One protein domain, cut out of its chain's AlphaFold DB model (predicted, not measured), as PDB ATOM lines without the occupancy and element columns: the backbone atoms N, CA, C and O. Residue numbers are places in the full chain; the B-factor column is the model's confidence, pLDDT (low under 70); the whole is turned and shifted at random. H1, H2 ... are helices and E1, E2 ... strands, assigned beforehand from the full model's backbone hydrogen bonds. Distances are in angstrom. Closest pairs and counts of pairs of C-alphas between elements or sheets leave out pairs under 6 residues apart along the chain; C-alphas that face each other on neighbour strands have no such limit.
ATOM      1  N   TYR A  38     166.786 156.361 143.960       97.06
ATOM      2  CA  TYR A  38     167.703 155.239 143.784       97.06
ATOM      3  C   TYR A  38     169.131 155.609 144.196       97.06
ATOM      4  O   TYR A  38     169.625 156.697 143.890       97.06
ATOM      5  N   LEU A  39     169.789 154.686 144.890       97.25
ATOM      6  CA  LEU A  39     171.147 154.817 145.416       97.25
ATOM      7  C   LEU A  39     171.934 153.519 145.204       97.25
ATOM      8  O   LEU A  39     171.367 152.504 144.807       97.25
ATOM      9  N   GLY A  40     173.232 153.538 145.492       96.00
ATOM     10  CA  GLY A  40     174.072 152.340 145.512       96.00
ATOM     11  C   GLY A  40     175.081 152.371 146.655       96.00
ATOM     12  O   GLY A  40     175.332 153.428 147.249       96.00
ATOM     13  N   PHE A  41     175.670 151.212 146.947       95.19
ATOM     14  CA  PHE A  41     176.771 151.087 147.901       95.19
ATOM     15  C   PHE A  41     178.056 151.729 147.365       95.19
ATOM     16  O   PHE A  41     178.241 151.901 146.156       95.19
ATOM     17  N   ARG A  42     178.963 152.093 148.271       92.88
ATOM     18  CA  ARG A  42     180.337 152.506 147.951       92.88
ATOM     19  C   ARG A  42     181.278 151.299 147.947       92.88
ATOM     20  O   ARG A  42     182.303 151.290 148.621       92.88
ATOM     21  N   ASP A  43     180.920 150.270 147.196       91.12
ATOM     22  CA  ASP A  43     181.710 149.049 147.069       91.12
ATOM     23  C   ASP A  43     181.583 148.454 145.659       91.12
ATOM     24  O   ASP A  43     181.015 149.070 144.752       91.12
ATOM     25  N   ALA A  44     182.153 147.268 145.451       89.19
ATOM     26  CA  ALA A  44     182.162 146.588 144.158       89.19
ATOM     27  C   ALA A  44     180.767 146.158 143.662       89.19
ATOM     28  O   ALA A  44     180.630 145.807 142.493       89.19
ATOM     29  N   THR A  45     179.735 146.213 144.510       91.81
ATOM     30  CA  THR A  45     178.357 145.882 144.129       91.81
ATOM     31  C   THR A  45     177.636 147.032 143.424       91.81
ATOM     32  O   THR A  45     176.471 146.908 143.070       91.81
ATOM     33  N   ASN A  46     178.304 148.161 143.188       91.25
ATOM     34  CA  ASN A  46     177.765 149.293 142.444       91.25
ATOM     35  C   ASN A  46     178.688 149.632 141.272       91.25
ATOM     36  O   ASN A  46     179.810 150.100 141.462       91.25
ATOM     37  N   ALA A  47     178.186 149.486 140.044       89.31
ATOM     38  CA  ALA A  47     178.945 149.795 138.829       89.31
ATOM     39  C   ALA A  47     179.345 151.284 138.695       89.31
ATOM     40  O   ALA A  47     180.124 151.641 137.813       89.31
ATOM     41  N   ARG A  48     178.804 152.169 139.546       86.75
ATOM     42  CA  ARG A  48     179.084 153.614 139.599       86.75
ATOM     43  C   ARG A  48     179.698 154.048 140.942       86.75
ATOM     44  O   ARG A  48     179.424 155.149 141.427       86.75
ATOM     45  N   ASN A  49     180.527 153.202 141.558       84.31
ATOM     46  CA  ASN A  49     181.191 153.451 142.845       84.31
ATOM     47  C   ASN A  49     182.359 154.472 142.797       84.31
ATOM     48  O   ASN A  49     183.481 154.195 143.211       84.31
ATOM     49  N   PHE A  50     182.118 155.697 142.326       87.31
ATOM     50  CA  PHE A  50     183.164 156.725 142.275       87.31
ATOM     51  C   PHE A  50     183.623 157.184 143.668       87.31
ATOM     52  O   PHE A  50     182.824 157.286 144.604       87.31
ATOM     53  N   ALA A  51     184.908 157.531 143.789       84.94
ATOM     54  CA  ALA A  51     185.480 158.067 145.021       84.94
ATOM     55  C   ALA A  51     184.693 159.294 145.518       84.94
ATOM     56  O   ALA A  51     184.384 160.208 144.755       84.94
ATOM     57  N   GLY A  52     184.359 159.309 146.810       83.50
ATOM     58  CA  GLY A  52     183.591 160.391 147.435       83.50
ATOM     59  C   GLY A  52     182.070 160.294 147.262       83.50
ATOM     60  O   GLY A  52     181.352 160.947 148.017       83.50
ATOM     61  N   LEU A  53     181.568 159.444 146.364       86.56
ATOM     62  CA  LEU A  53     180.137 159.224 146.130       86.56
ATOM     63  C   LEU A  53     179.664 157.884 146.709       86.56
ATOM     64  O   LEU A  53     180.459 157.035 147.104       86.56
ATOM     65  N   ASN A  54     178.347 157.696 146.717       93.50
ATOM     66  CA  ASN A  54     177.622 156.524 147.198       93.50
ATOM     67  C   ASN A  54     177.715 156.322 148.716       93.50
ATOM     68  O   ASN A  54     178.393 157.070 149.432       93.50
ATOM     69  N   PHE A  55     176.972 155.336 149.208       96.25
ATOM     70  CA  PHE A  55     176.650 155.214 150.622       96.25
ATOM     71  C   PHE A  55     177.377 154.040 151.285       96.25
ATOM     72  O   PHE A  55     177.625 153.015 150.650       96.25
ATOM     73  N   ASP A  56     177.685 154.206 152.567       95.19
ATOM     74  CA  ASP A  56     177.926 153.096 153.487       95.19
ATOM     75  C   ASP A  56     176.605 152.659 154.154       95.19
ATOM     76  O   ASP A  56     175.556 153.292 153.975       95.19
ATOM     77  N   ASP A  57     176.655 151.584 154.939       94.94
ATOM     78  CA  ASP A  57     175.477 151.007 155.595       94.94
ATOM     79  C   ASP A  57     174.772 152.003 156.525       94.94
ATOM     80  O   ASP A  57     173.539 152.084 156.554       94.94
ATOM     81  N   ALA A  58     175.544 152.804 157.264       96.94
ATOM     82  CA  ALA A  58     175.007 153.793 158.191       96.94
ATOM     83  C   ALA A  58     174.251 154.904 157.445       96.94
ATOM     84  O   ALA A  58     173.142 155.282 157.836       96.94
ATOM     85  N   ALA A  59     174.814 155.408 156.347       96.88
ATOM     86  CA  ALA A  59     174.187 156.421 155.514       96.88
ATOM     87  C   ALA A  59     172.943 155.877 154.792       96.88
ATOM     88  O   ALA A  59     171.963 156.615 154.657       96.88
ATOM     89  N   ILE A  60     172.942 154.608 154.361       96.88
ATOM     90  CA  ILE A  60     171.753 153.954 153.786       96.88
ATOM     91  C   ILE A  60     170.648 153.855 154.827       96.88
ATOM     92  O   ILE A  60     169.531 154.289 154.553       96.88
ATOM     93  N   ALA A  61     170.945 153.350 156.027       98.19
ATOM     94  CA  ALA A  61     169.954 153.230 157.094       98.19
ATOM     95  C   ALA A  61     169.304 154.588 157.417       98.19
ATOM     96  O   ALA A  61     168.078 154.692 157.517       98.19
ATOM     97  N   GLN A  62     170.109 155.654 157.492       98.56
ATOM     98  CA  GLN A  62     169.608 157.017 157.677       98.56
ATOM     99  C   GLN A  62     168.764 157.506 156.493       98.56
ATOM    100  O   GLN A  62     167.723 158.131 156.698       98.56
ATOM    101  N   GLY A  63     169.195 157.235 155.258       98.31
ATOM    102  CA  GLY A  63     168.468 157.606 154.043       98.31
ATOM    103  C   GLY A  63     167.110 156.911 153.930       98.31
ATOM    104  O   GLY A  63     166.107 157.570 153.661       98.31
ATOM    105  N   ILE A  64     167.062 155.606 154.213       98.62
ATOM    106  CA  ILE A  64     165.836 154.799 154.250       98.62
ATOM    107  C   ILE A  64     164.868 155.360 155.286       98.62
ATOM    108  O   ILE A  64     163.724 155.666 154.948       98.62
ATOM    109  N   ALA A  65     165.325 155.568 156.524       98.81
ATOM    110  CA  ALA A  65     164.487 156.141 157.573       98.81
ATOM    111  C   ALA A  65     163.931 157.520 157.170       98.81
ATOM    112  O   ALA A  65     162.745 157.790 157.356       98.81
ATOM    113  N   TYR A  66     164.765 158.374 156.565       98.81
ATOM    114  CA  TYR A  66     164.370 159.710 156.117       98.81
ATOM    115  C   TYR A  66     163.287 159.694 155.031       98.81
ATOM    116  O   TYR A  66     162.306 160.438 155.130       98.81
ATOM    117  N   ALA A  67     163.479 158.868 153.998       98.69
ATOM    118  CA  ALA A  67     162.565 158.744 152.868       98.69
ATOM    119  C   ALA A  67     161.238 158.100 153.293       98.69
ATOM    120  O   ALA A  67     160.167 158.625 152.987       98.69
ATOM    121  N   HIS A  68     161.300 157.018 154.076       98.69
ATOM    122  CA  HIS A  68     160.113 156.301 154.541       98.69
ATOM    123  C   HIS A  68     159.256 157.152 155.484       98.69
ATOM    124  O   HIS A  68     158.033 157.130 155.370       98.69
ATOM    125  N   ALA A  69     159.869 157.983 156.337       98.69
ATOM    126  CA  ALA A  69     159.140 158.949 157.165       98.69
ATOM    127  C   ALA A  69     158.323 159.973 156.345       98.69
ATOM    128  O   ALA A  69     157.444 160.634 156.892       98.69
ATOM    129  N   ARG A  70     158.598 160.107 155.040       98.56
ATOM    130  CA  ARG A  70     157.887 160.979 154.088       98.56
ATOM    131  C   ARG A  70     157.087 160.195 153.041       98.56
ATOM    132  O   ARG A  70     156.663 160.776 152.045       98.56
ATOM    133  N   GLY A  71     156.904 158.889 153.240       98.19
ATOM    134  CA  GLY A  71     156.169 158.022 152.317       98.19
ATOM    135  C   GLY A  71     156.848 157.824 150.959       98.19
ATOM    136  O   GLY A  71     156.164 157.527 149.985       98.19
ATOM    137  N   ARG A  72     158.172 158.021 150.867       98.50
ATOM    138  CA  ARG A  72     158.948 157.874 149.623       98.50
ATOM    139  C   ARG A  72     159.701 156.554 149.599       98.50
ATOM    140  O   ARG A  72     160.101 156.056 150.650       98.50
ATOM    141  N   LYS A  73     159.922 156.002 148.406       98.38
ATOM    142  CA  LYS A  73     160.625 154.722 148.231       98.38
ATOM    143  C   LYS A  73     162.132 154.934 148.112       98.38
ATOM    144  O   LYS A  73     162.588 155.915 147.523       98.38
ATOM    145  N   VAL A  74     162.903 153.967 148.602       98.25
ATOM    146  CA  VAL A  74     164.338 153.860 148.318       98.25
ATOM    147  C   VAL A  74     164.584 152.629 147.459       98.25
ATOM    148  O   VAL A  74     164.142 151.534 147.798       98.25
ATOM    149  N   LEU A  75     165.284 152.815 146.343       98.12
ATOM    150  CA  LEU A  75     165.674 151.753 145.423       98.12
ATOM    151  C   LEU A  75     167.189 151.545 145.512       98.12
ATOM    152  O   LEU A  75     167.960 152.503 145.470       98.12
ATOM    153  N   LEU A  76     167.623 150.294 145.619       95.75
ATOM    154  CA  LEU A  76     169.036 149.943 145.694       95.75
ATOM    155  C   LEU A  76     169.504 149.388 144.349       95.75
ATOM    156  O   LEU A  76     168.989 148.377 143.873       95.75
ATOM    157  N   ALA A  77     170.494 150.041 143.751       94.00
ATOM    158  CA  ALA A  77     171.239 149.496 142.631       94.00
ATOM    159  C   ALA A  77     172.265 148.492 143.162       94.00
ATOM    160  O   ALA A  77     173.187 148.868 143.887       94.00
ATOM    161  N   LEU A  78     172.083 147.226 142.786       93.12
ATOM    162  CA  LEU A  78     172.970 146.128 143.137       93.12
ATOM    163  C   LEU A  78     173.428 145.419 141.856       93.12
ATOM    164  O   LEU A  78     172.622 144.915 141.075       93.12
ATOM    165  N   ASN A  79     174.734 145.405 141.640       92.69
ATOM    166  CA  ASN A  79     175.433 144.798 140.523       92.69
ATOM    167  C   ASN A  79     176.335 143.693 141.080       92.69
ATOM    168  O   ASN A  79     177.417 143.964 141.585       92.69
ATOM    169  N   THR A  80     175.888 142.445 141.004       84.00
ATOM    170  CA  THR A  80     176.684 141.282 141.419       84.00
ATOM    171  C   THR A  80     177.144 140.503 140.193       84.00
ATOM    172  O   THR A  80     176.374 140.340 139.244       84.00
ATOM    173  N   TYR A  81     178.370 139.991 140.225       73.19
ATOM    174  CA  TYR A  81     178.861 138.997 139.268       73.19
ATOM    175  C   TYR A  81     178.829 137.599 139.921       73.19
ATOM    176  O   TYR A  81     178.874 137.542 141.152       73.19
ATOM    177  N   PRO A  82     178.694 136.509 139.138       74.31
ATOM    178  CA  PRO A  82     178.766 135.137 139.647       74.31
ATOM    179  C   PRO A  82     180.085 134.819 140.355       74.31
ATOM    180  O   PRO A  82     181.124 135.386 139.943       74.31
TER     181      PRO A  82
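Overview. This is residues 38 to 82 of the 82 residues of the protein "Putative protease" of Duganella sp. CF517 (UniProt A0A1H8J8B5). A short helix, H1, packs on a small two-stranded parallel sheet, mainly on E2, and a long loop, residues 41 to 56, leads from E1 to H1. The printed part has 45 residues, with E1, H1 and E2 in that order; the class is mixed, with 20 residues in named elements, under half. It is only just compact, close to loose, with a radius of gyration of the C-alphas of 11.2 A, and only just elongated, spanning 34 by 22 by 13 A.

Along the chain. Strand E1, residues 38 to 40, begins at C-alpha 38 (167.703, 155.239, 143.784). Helix H1, residues 57 to 68, is 16.3 A long. Strand E2, residues 73 to 77, is 13.1 A long and ends at C-alpha 77 (171.239, 149.496, 142.631).

Arrangement. E1 and E2 are parallel neighbours at 39 degrees, with N 39 and O 75 within hydrogen-bond range at 2.9 A. E1, H1 and E2 form a strand-helix-strand unit, two parallel strands joined through a helix, with a right-handed crossover. The closest C-alphas of H1 and E2, those of Ile 64 and Val 74, are 6.2 A apart. In H1 every O i to N i+4 pair is within hydrogen-bond range.

Size, cuts and confidence. The C-alphas farthest apart, those of Arg 70 and Pro 82, the chain's last residue, are 36.2 A apart. The link from E1 to H1 is long, and that from H1 to E2 is tight. The printed part has no cut, and no printed residue is under 70 in pLDDT.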